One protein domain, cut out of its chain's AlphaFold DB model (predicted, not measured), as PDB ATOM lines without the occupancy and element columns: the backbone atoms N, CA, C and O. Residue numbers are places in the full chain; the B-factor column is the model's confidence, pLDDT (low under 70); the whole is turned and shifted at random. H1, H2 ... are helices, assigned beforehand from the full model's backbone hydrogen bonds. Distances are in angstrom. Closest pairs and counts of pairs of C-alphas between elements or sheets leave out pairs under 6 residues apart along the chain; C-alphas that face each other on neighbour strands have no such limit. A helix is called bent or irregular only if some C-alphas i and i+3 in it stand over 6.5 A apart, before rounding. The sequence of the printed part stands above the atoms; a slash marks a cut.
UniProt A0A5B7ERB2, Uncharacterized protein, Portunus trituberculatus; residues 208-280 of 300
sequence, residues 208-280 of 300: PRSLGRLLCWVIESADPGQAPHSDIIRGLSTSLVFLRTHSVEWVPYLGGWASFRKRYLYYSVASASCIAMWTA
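What this domain is: This is residues 208 to 280 of the 300 residues of an uncharacterized protein of Portunus trituberculatus (UniProt A0A5B7ERB2). Two long helices, H1 and H2, make a T-like corner, H2 starting beside residues 212 to 216 of H1 and running away from it, and at the far end of H2 the short helices H3 and H4 turn the chain back. From H4, residues 264 to 280, with no named element, run back past H2 toward H1. The printed part has 73 residues with four named helices, in the order H1, H2, H3, H4, and no named strand; its class is all helix. It is only just compact, close to loose, with a radius of gyration of the C-alphas of 13.1 A and spans of 39 by 28 by 17 A.

Where its parts are: H1, residues 208 to 222, begins at C-alpha 208 (-15.103, 37.239, -11.209) and is 21.1 A long from first to last C-alpha. H2, residues 230 to 245, is 22.9 A long and ends at C-alpha 245 (-28.847, 18.937, -2.867). H3, residues 248 to 254, is irregular: C-alphas 249 and 252 are 7.0 A apart. H4, residues 258 to 263, ends at C-alpha 263 (-14.861, 18.950, -14.154).

How they stand to each other: H1 touches H2 about perpendicular, at 84 degrees; their closest C-alphas, those of Gly 212 and Ser 230, are 4.9 A apart. H2 and H3 meet only through their link. H3 and H4 touch only at the corner, and only just, with 3 pairs of C-alphas within 8 A; the closest are those of Pro 252 and Ala 258, 6.8 A apart. H4 is close to H2 but not clearly touching; the closest C-alphas, those of Gly 235 and Arg 263, are 7.0 A apart. H1 is apart from H3 and H4. Each O i to N i+4 pair is within hydrogen-bond range in H1 and H2, against 1 of 3 in H3, where 3 of 4 O i to N i+3 pairs are, and 1 of 2 in H4.

The domain as a whole: The C-alphas of Ser 221 and Tyr 253, the two farthest apart, are 39.4 A apart. The printed part has no cut, and no link is long. Residues 253 to 259 stand free. The mean pLDDT of the printed part is 71.4; residues 241, 245 and 251 to 280 are under 70.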
ATOM      1  N   PRO A 208     -15.260  38.652 -11.573       79.19
ATOM      2  CA  PRO A 208     -15.103  37.239 -11.209       79.19
ATOM      3  C   PRO A 208     -13.658  36.829 -10.889       79.19
ATOM      4  O   PRO A 208     -13.414  36.053  -9.970       79.19
ATOM      5  N   ARG A 209     -12.677  37.390 -11.612       80.69
ATOM      6  CA  ARG A 209     -11.247  37.152 -11.349       80.69
ATOM      7  C   ARG A 209     -10.809  37.711  -9.993       80.69
ATOM      8  O   ARG A 209      -9.987  37.096  -9.323       80.69
ATOM      9  N   SER A 210     -11.336  38.871  -9.607       86.62
ATOM     10  CA  SER A 210     -11.049  39.506  -8.319       86.62
ATOM     11  C   SER A 210     -11.676  38.722  -7.173       86.62
ATOM     12  O   SER A 210     -11.009  38.503  -6.171       86.62
ATOM     13  N   LEU A 211     -12.908  38.235  -7.353       85.44
ATOM     14  CA  LEU A 211     -13.573  37.374  -6.376       85.44
ATOM     15  C   LEU A 211     -12.804  36.064  -6.163       85.44
ATOM     16  O   LEU A 211     -12.551  35.685  -5.028       85.44
ATOM     17  N   GLY A 212     -12.363  35.410  -7.243       83.25
ATOM     18  CA  GLY A 212     -11.542  34.201  -7.141       83.25
ATOM     19  C   GLY A 212     -10.240  34.431  -6.367       83.25
ATOM     20  O   GLY A 212      -9.893  33.625  -5.512       83.25
ATOM     21  N   ARG A 213      -9.554  35.556  -6.611       85.31
ATOM     22  CA  ARG A 213      -8.350  35.941  -5.853       85.31
ATOM     23  C   ARG A 213      -8.641  36.227  -4.384       85.31
ATOM     24  O   ARG A 213      -7.869  35.801  -3.538       85.31
ATOM     25  N   LEU A 214      -9.736  36.933  -4.097       86.31
ATOM     26  CA  LEU A 214     -10.155  37.224  -2.728       86.31
ATOM     27  C   LEU A 214     -10.416  35.926  -1.958       86.31
ATOM     28  O   LEU A 214      -9.934  35.784  -0.843       86.31
ATOM     29  N   LEU A 215     -11.104  34.960  -2.573       84.94
ATOM     30  CA  LEU A 215     -11.346  33.649  -1.968       84.94
ATOM     31  C   LEU A 215     -10.043  32.884  -1.711       84.94
ATOM     32  O   LEU A 215      -9.871  32.371  -0.611       84.94
ATOM     33  N   CYS A 216      -9.115  32.845  -2.675       85.19
ATOM     34  CA  CYS A 216      -7.794  32.247  -2.453       85.19
ATOM     35  C   CYS A 216      -7.074  32.910  -1.270       85.19
ATOM     36  O   CYS A 216      -6.539  32.208  -0.426       85.19
ATOM     37  N   TRP A 217      -7.093  34.243  -1.182       88.00
ATOM     38  CA  TRP A 217      -6.431  34.980  -0.102       88.00
ATOM     39  C   TRP A 217      -7.069  34.734   1.270       88.00
ATOM     40  O   TRP A 217      -6.349  34.563   2.250       88.00
ATOM     41  N   VAL A 218      -8.402  34.669   1.345       85.69
ATOM     42  CA  VAL A 218      -9.117  34.319   2.583       85.69
ATOM     43  C   VAL A 218      -8.755  32.905   3.035       85.69
ATOM     44  O   VAL A 218      -8.494  32.709   4.218       85.69
ATOM     45  N   ILE A 219      -8.697  31.937   2.112       83.31
ATOM     46  CA  ILE A 219      -8.290  30.564   2.440       83.31
ATOM     47  C   ILE A 219      -6.835  30.535   2.902       83.31
ATOM     48  O   ILE A 219      -6.572  29.985   3.957       83.31
ATOM     49  N   GLU A 220      -5.919  31.177   2.175       87.81
ATOM     50  CA  GLU A 220      -4.494  31.226   2.534       87.81
ATOM     51  C   GLU A 220      -4.270  31.883   3.901       87.81
ATOM     52  O   GLU A 220      -3.401  31.474   4.660       87.81
ATOM     53  N   SER A 221      -5.072  32.893   4.238       84.38
ATOM     54  CA  SER A 221      -4.993  33.567   5.538       84.38
ATOM     55  C   SER A 221      -5.548  32.706   6.675       84.38
ATOM     56  O   SER A 221      -5.083  32.813   7.805       84.38
ATOM     57  N   ALA A 222      -6.562  31.884   6.392       81.56
ATOM     58  CA  ALA A 222      -7.168  30.983   7.367       81.56
ATOM     59  C   ALA A 222      -6.383  29.668   7.532       81.56
ATOM     60  O   ALA A 222      -6.427  29.074   8.607       81.56
ATOM     61  N   ASP A 223      -5.702  29.218   6.477       84.38
ATOM     62  CA  ASP A 223      -4.991  27.942   6.383       84.38
ATOM     63  C   ASP A 223      -3.799  28.059   5.397       84.38
ATOM     64  O   ASP A 223      -3.934  27.759   4.201       84.38
ATOM     65  N   PRO A 224      -2.641  28.572   5.860       89.06
ATOM     66  CA  PRO A 224      -1.487  28.850   5.005       89.06
ATOM     67  C   PRO A 224      -0.955  27.619   4.262       89.06
ATOM     68  O   PRO A 224      -0.786  26.542   4.833       89.06
ATOM     69  N   GLY A 225      -0.646  27.790   2.977       87.12
ATOM     70  CA  GLY A 225      -0.158  26.737   2.086       87.12
ATOM     71  C   GLY A 225      -1.246  25.813   1.534       87.12
ATOM     72  O   GLY A 225      -0.935  24.941   0.720       87.12
ATOM     73  N   GLN A 226      -2.508  25.990   1.936       82.62
ATOM     74  CA  GLN A 226      -3.630  25.157   1.491       82.62
ATOM     75  C   GLN A 226      -4.536  25.852   0.470       82.62
ATOM     76  O   GLN A 226      -5.484  25.227  -0.010       82.62
ATOM     77  N   ALA A 227      -4.290  27.119   0.108       78.50
ATOM     78  CA  ALA A 227      -5.163  27.818  -0.829       78.50
ATOM     79  C   ALA A 227      -5.105  27.195  -2.231       78.50
ATOM     80  O   ALA A 227      -4.090  27.288  -2.928       78.50
ATOM     81  N   PRO A 228      -6.211  26.604  -2.713       77.31
ATOM     82  CA  PRO A 228      -6.207  26.017  -4.031       77.31
ATOM     83  C   PRO A 228      -6.368  27.119  -5.087       77.31
ATOM     84  O   PRO A 228      -6.861  28.222  -4.822       77.31
ATOM     85  N   HIS A 229      -5.984  26.818  -6.330       80.19
ATOM     86  CA  HIS A 229      -6.173  27.745  -7.445       80.19
ATOM     87  C   HIS A 229      -7.662  28.118  -7.590       80.19
ATOM     88  O   HIS A 229      -8.546  27.296  -7.352       80.19
ATOM     89  N   SER A 230      -7.977  29.339  -8.032       76.44
ATOM     90  CA  SER A 230      -9.361  29.849  -8.032       76.44
ATOM     91  C   SER A 230     -10.366  28.970  -8.793       76.44
ATOM     92  O   SER A 230     -11.547  28.919  -8.454       76.44
ATOM     93  N   ASP A 231      -9.905  28.262  -9.830       73.94
ATOM     94  CA  ASP A 231     -10.738  27.316 -10.583       73.94
ATOM     95  C   ASP A 231     -11.118  26.075  -9.760       73.94
ATOM     96  O   ASP A 231     -12.233  25.575  -9.909       73.94
ATOM     97  N   ILE A 232     -10.237  25.632  -8.858       79.38
ATOM     98  CA  ILE A 232     -10.463  24.519  -7.929       79.38
ATOM     99  C   ILE A 232     -11.470  24.930  -6.849       79.38
ATOM    100  O   ILE A 232     -12.386  24.164  -6.573       79.38
ATOM    101  N   ILE A 233     -11.389  26.154  -6.308       78.75
ATOM    102  CA  ILE A 233     -12.383  26.678  -5.340       78.75
ATOM    103  C   ILE A 233     -13.789  26.638  -5.942       78.75
ATOM    104  O   ILE A 233     -14.755  26.204  -5.311       78.75
ATOM    105  N   ARG A 234     -13.918  27.065  -7.203       75.19
ATOM    106  CA  ARG A 234     -15.188  26.972  -7.927       75.19
ATOM    107  C   ARG A 234     -15.593  25.513  -8.149       75.19
ATOM    108  O   ARG A 234     -16.765  25.193  -7.980       75.19
ATOM    109  N   GLY A 235     -14.631  24.662  -8.507       77.56
ATOM    110  CA  GLY A 235     -14.752  23.205  -8.560       77.56
ATOM    111  C   GLY A 235     -15.466  22.645  -7.330       77.56
ATOM    112  O   GLY A 235     -16.592  22.159  -7.403       77.56
ATOM    113  N   LEU A 236     -14.806  22.824  -6.192       74.56
ATOM    114  CA  LEU A 236     -15.184  22.329  -4.878       74.56
ATOM    115  C   LEU A 236     -16.499  22.914  -4.371       74.56
ATOM    116  O   LEU A 236     -17.371  22.160  -3.954       74.56
ATOM    117  N   SER A 237     -16.687  24.233  -4.447       71.88
ATOM    118  CA  SER A 237     -17.934  24.866  -3.991       71.88
ATOM    119  C   SER A 237     -19.145  24.374  -4.784       71.88
ATOM    120  O   SER A 237     -20.178  24.051  -4.201       71.88
ATOM    121  N   THR A 238     -19.001  24.239  -6.104       70.06
ATOM    122  CA  THR A 238     -20.067  23.721  -6.968       70.06
ATOM    123  C   THR A 238     -20.373  22.258  -6.644       70.06
ATOM    124  O   THR A 238     -21.542  21.891  -6.531       70.06
ATOM    125  N   SER A 239     -19.344  21.437  -6.427       72.00
ATOM    126  CA  SER A 239     -19.508  20.032  -6.036       72.00
ATOM    127  C   SER A 239     -20.152  19.877  -4.671       72.00
ATOM    128  O   SER A 239     -21.059  19.070  -4.528       72.00
ATOM    129  N   LEU A 240     -19.763  20.680  -3.681       72.12
ATOM    130  CA  LEU A 240     -20.356  20.638  -2.346       72.12
ATOM    131  C   LEU A 240     -21.825  21.063  -2.360       72.12
ATOM    132  O   LEU A 240     -22.652  20.409  -1.729       72.12
ATOM    133  N   VAL A 241     -22.175  22.127  -3.088       68.88
ATOM    134  CA  VAL A 241     -23.580  22.539  -3.251       68.88
ATOM    135  C   VAL A 241     -24.384  21.439  -3.941       68.88
ATOM    136  O   VAL A 241     -25.490  21.122  -3.500       68.88
ATOM    137  N   PHE A 242     -23.819  20.827  -4.982       72.06
ATOM    138  CA  PHE A 242     -24.454  19.719  -5.687       72.06
ATOM    139  C   PHE A 242     -24.671  18.514  -4.766       72.06
ATOM    140  O   PHE A 242     -25.809  18.103  -4.580       72.06
ATOM    141  N   LEU A 243     -23.619  18.013  -4.112       71.81
ATOM    142  CA  LEU A 243     -23.670  16.849  -3.217       71.81
ATOM    143  C   LEU A 243     -24.587  17.058  -2.002       71.81
ATOM    144  O   LEU A 243     -25.091  16.093  -1.437       71.81
ATOM    145  N   ARG A 244     -24.828  18.311  -1.595       70.75
ATOM    146  CA  ARG A 244     -25.794  18.650  -0.536       70.75
ATOM    147  C   ARG A 244     -27.248  18.650  -1.003       70.75
ATOM    148  O   ARG A 244     -28.140  18.610  -0.162       70.75
ATOM    149  N   THR A 245     -27.496  18.769  -2.305       69.81
ATOM    150  CA  THR A 245     -28.847  18.937  -2.867       69.81
ATOM    151  C   THR A 245     -29.297  17.753  -3.715       69.81
ATOM    152  O   THR A 245     -30.496  17.544  -3.857       69.81
ATOM    153  N   HIS A 246     -28.360  16.978  -4.262       74.31
ATOM    154  CA  HIS A 246     -28.610  15.887  -5.196       74.31
ATOM    155  C   HIS A 246     -27.610  14.747  -4.957       74.31
ATOM    156  O   HIS A 246     -26.437  14.988  -4.664       74.31
ATOM    157  N   SER A 247     -28.052  13.496  -5.133       77.56
ATOM    158  CA  SER A 247     -27.132  12.350  -5.224       77.56
ATOM    159  C   SER A 247     -26.376  12.385  -6.562       77.56
ATOM    160  O   SER A 247     -26.891  12.862  -7.576       77.56
ATOM    161  N   VAL A 248     -25.146  11.859  -6.585       71.88
ATOM    162  CA  VAL A 248     -24.314  11.738  -7.801       71.88
ATOM    163  C   VAL A 248     -25.017  10.925  -8.894       71.88
ATOM    164  O   VAL A 248     -24.823  11.187 -10.082       71.88
ATOM    165  N   GLU A 249     -25.879   9.989  -8.505       76.88
ATOM    166  CA  GLU A 249     -26.670   9.150  -9.414       76.88
ATOM    167  C   GLU A 249     -27.649   9.971 -10.263       76.88
ATOM    168  O   GLU A 249     -28.034   9.531 -11.340       76.88
ATOM    169  N   TRP A 250     -28.002  11.191  -9.840       73.94
ATOM    170  CA  TRP A 250     -28.919  12.069 -10.571       73.94
ATOM    171  C   TRP A 250     -28.262  12.818 -11.737       73.94
ATOM    172  O   TRP A 250     -28.955  13.346 -12.607       73.94
ATOM    173  N   VAL A 251     -26.927  12.862 -11.802       67.25
ATOM    174  CA  VAL A 251     -26.185  13.645 -12.810       67.25
ATOM    175  C   VAL A 251     -26.521  13.269 -14.265       67.25
ATOM    176  O   VAL A 251     -26.660  14.191 -15.075       67.25
ATOM    177  N   PRO A 252     -26.675  11.982 -14.646       64.81
ATOM    178  CA  PRO A 252     -27.064  11.606 -16.008       64.81
ATOM    179  C   PRO A 252     -28.443  12.150 -16.410       64.81
ATOM    180  O   PRO A 252     -28.653  12.483 -17.575       64.81
ATOM    181  N   TYR A 253     -29.351  12.298 -15.444       69.88
ATOM    182  CA  TYR A 253     -30.748  12.676 -15.669       69.88
ATOM    183  C   TYR A 253     -30.967  14.193 -15.748       69.88
ATOM    184  O   TYR A 253     -31.977  14.643 -16.280       69.88
ATOM    185  N   LEU A 254     -30.007  15.003 -15.285       60.81
ATOM    186  CA  LEU A 254     -30.108  16.471 -15.280       60.81
ATOM    187  C   LEU A 254     -29.723  17.148 -16.612       60.81
ATOM    188  O   LEU A 254     -29.699  18.372 -16.669       60.81
ATOM    189  N   GLY A 255     -29.444  16.377 -17.678       44.62
ATOM    190  CA  GLY A 255     -29.313  16.854 -19.066       44.62
ATOM    191  C   GLY A 255     -28.221  17.915 -19.310       44.62
ATOM    192  O   GLY A 255     -28.373  19.087 -18.987       44.62
ATOM    193  N   GLY A 256     -27.103  17.540 -19.945       58.00
ATOM    194  CA  GLY A 256     -26.007  18.476 -20.283       58.00
ATOM    195  C   GLY A 256     -24.856  18.535 -19.266       58.00
ATOM    196  O   GLY A 256     -23.925  19.327 -19.419       58.00
ATOM    197  N   TRP A 257     -24.876  17.652 -18.263       66.50
ATOM    198  CA  TRP A 257     -23.933  17.633 -17.138       66.50
ATOM    199  C   TRP A 257     -22.879  16.510 -17.228       66.50
ATOM    200  O   TRP A 257     -22.093  16.317 -16.305       66.50
ATOM    201  N   ALA A 258     -22.754  15.814 -18.364       64.75
ATOM    202  CA  ALA A 258     -21.682  14.825 -18.562       64.75
ATOM    203  C   ALA A 258     -20.279  15.446 -18.369       64.75
ATOM    204  O   ALA A 258     -19.414  14.890 -17.698       64.75
ATOM    205  N   SER A 259     -20.085  16.672 -18.869       65.00
ATOM    206  CA  SER A 259     -18.854  17.439 -18.634       65.00
ATOM    207  C   SER A 259     -18.733  17.976 -17.202       65.00
ATOM    208  O   SER A 259     -17.624  18.259 -16.748       65.00
ATOM    209  N   PHE A 260     -19.849  18.102 -16.478       67.19
ATOM    210  CA  PHE A 260     -19.866  18.565 -15.095       67.19
ATOM    211  C   PHE A 260     -19.255  17.525 -14.162       67.19
ATOM    212  O   PHE A 260     -18.401  17.876 -13.351       67.19
ATOM    213  N   ARG A 261     -19.606  16.241 -14.331       68.56
ATOM    214  CA  ARG A 261     -19.006  15.153 -13.544       68.56
ATOM    215  C   ARG A 261     -17.482  15.155 -13.665       68.56
ATOM    216  O   ARG A 261     -16.800  15.178 -12.650       68.56
ATOM    217  N   LYS A 262     -16.959  15.239 -14.896       68.94
ATOM    218  CA  LYS A 262     -15.508  15.269 -15.155       68.94
ATOM    219  C   LYS A 262     -14.819  16.511 -14.570       68.94
ATOM    220  O   LYS A 262     -13.675  16.425 -14.150       68.94
ATOM    221  N   ARG A 263     -15.486  17.670 -14.555       67.44
ATOM    222  CA  ARG A 263     -14.861  18.950 -14.154       67.44
ATOM    223  C   ARG A 263     -15.000  19.296 -12.678       67.44
ATOM    224  O   ARG A 263     -14.137  19.982 -12.143       67.44
ATOM    225  N   TYR A 264     -16.101  18.895 -12.059       66.94
ATOM    226  CA  TYR A 264     -16.473  19.341 -10.721       66.94
ATOM    227  C   TYR A 264     -16.484  18.157  -9.752       66.94
ATOM    228  O   TYR A 264     -15.873  18.234  -8.690       66.94
ATOM    229  N   LEU A 265     -17.061  17.015 -10.132       67.94
ATOM    230  CA  LEU A 265     -17.193  15.863  -9.228       67.94
ATOM    231  C   LEU A 265     -15.925  14.999  -9.104       67.94
ATOM    232  O   LEU A 265     -15.958  13.990  -8.409       67.94
ATOM    233  N   TYR A 266     -14.814  15.385  -9.742       66.19
ATOM    234  CA  TYR A 266     -13.514  14.734  -9.532       66.19
ATOM    235  C   TYR A 266     -12.959  14.991  -8.125       66.19
ATOM    236  O   TYR A 266     -12.250  14.161  -7.562       66.19
ATOM    237  N   TYR A 267     -13.296  16.138  -7.536       61.03
ATOM    238  CA  TYR A 267     -12.868  16.454  -6.184       61.03
ATOM    239  C   TYR A 267     -13.727  15.670  -5.196       61.03
ATOM    240  O   TYR A 267     -14.884  16.023  -4.948       61.03
ATOM    241  N   SER A 268     -13.176  14.583  -4.655       61.06
ATOM    242  CA  SER A 268     -13.802  13.919  -3.520       61.06
ATOM    243  C   SER A 268     -13.802  14.895  -2.344       61.06
ATOM    244  O   SER A 268     -12.868  15.671  -2.155       61.06
ATOM    245  N   VAL A 269     -14.855  14.869  -1.531       57.47
ATOM    246  CA  VAL A 269     -14.905  15.683  -0.308       57.47
ATOM    247  C   VAL A 269     -13.678  15.398   0.573       57.47
ATOM    248  O   VAL A 269     -13.174  16.302   1.219       57.47
ATOM    249  N   ALA A 270     -13.123  14.182   0.513       60.16
ATOM    250  CA  ALA A 270     -11.913  13.796   1.233       60.16
ATOM    251  C   ALA A 270     -10.611  14.424   0.692       60.16
ATOM    252  O   ALA A 270      -9.635  14.475   1.434       60.16
ATOM    253  N   SER A 271     -10.564  14.907  -0.557       60.47
ATOM    254  CA  SER A 271      -9.369  15.564  -1.115       60.47
ATOM    255  C   SER A 271      -9.318  17.072  -0.861       60.47
ATOM    256  O   SER A 271      -8.305  17.707  -1.148       60.47
ATOM    257  N   ALA A 272     -10.381  17.655  -0.300       58.12
ATOM    258  CA  ALA A 272     -10.379  19.039   0.150       58.12
ATOM    259  C   ALA A 272      -9.910  19.110   1.611       58.12
ATOM    260  O   ALA A 272     -10.710  18.995   2.540       58.12
ATOM    261  N   SER A 273      -8.614  19.354   1.813       55.69
ATOM    262  CA  SER A 273      -8.000  19.641   3.123       55.69
ATOM    263  C   SER A 273      -8.401  21.002   3.709       55.69
ATOM    264  O   SER A 273      -7.937  21.373   4.776       55.69
ATOM    265  N   CYS A 274      -9.274  21.760   3.037       57.25
ATOM    266  CA  CYS A 274      -9.627  23.106   3.456       57.25
ATOM    267  C   CYS A 274     -10.741  23.090   4.512       57.25
ATOM    268  O   CYS A 274     -11.924  22.914   4.190       57.25
ATOM    269  N   ILE A 275     -10.367  23.370   5.763       56.06
ATOM    270  CA  ILE A 275     -11.283  23.497   6.910       56.06
ATOM    271  C   ILE A 275     -12.391  24.527   6.626       56.06
ATOM    272  O   ILE A 275     -13.547  24.318   7.000       56.06
ATOM    273  N   ALA A 276     -12.081  25.595   5.881       54.28
ATOM    274  CA  ALA A 276     -13.045  26.630   5.498       54.28
ATOM    275  C   ALA A 276     -14.192  26.115   4.601       54.28
ATOM    276  O   ALA A 276     -15.233  26.764   4.505       54.28
ATOM    277  N   MET A 277     -14.040  24.944   3.968       55.50
ATOM    278  CA  MET A 277     -15.091  24.298   3.169       55.50
ATOM    279  C   MET A 277     -15.812  23.155   3.887       55.50
ATOM    280  O   MET A 277     -16.680  22.503   3.303       55.50
ATOM    281  N   TRP A 278     -15.545  23.006   5.184       56.53
ATOM    282  CA  TRP A 278     -16.285  22.151   6.098       56.53
ATOM    283  C   TRP A 278     -16.254  20.666   5.736       56.53
ATOM    284  O   TRP A 278     -17.286  20.002   5.615       56.53
ATOM    285  N   THR A 279     -15.050  20.119   5.661       47.69
ATOM    286  CA  THR A 279     -14.826  18.726   6.034       47.69
ATOM    287  C   THR A 279     -14.620  18.701   7.542       47.69
ATOM    288  O   THR A 279     -13.522  18.910   8.044       47.69
ATOM    289  N   ALA A 280     -15.696  18.509   8.312       42.34
ATOM    290  CA  ALA A 280     -15.479  18.043   9.677       42.34
ATOM    291  C   ALA A 280     -14.672  16.739   9.546       42.34
ATOM    292  O   ALA A 280     -15.090  15.884   8.755       42.34
TER     293      ALA A 280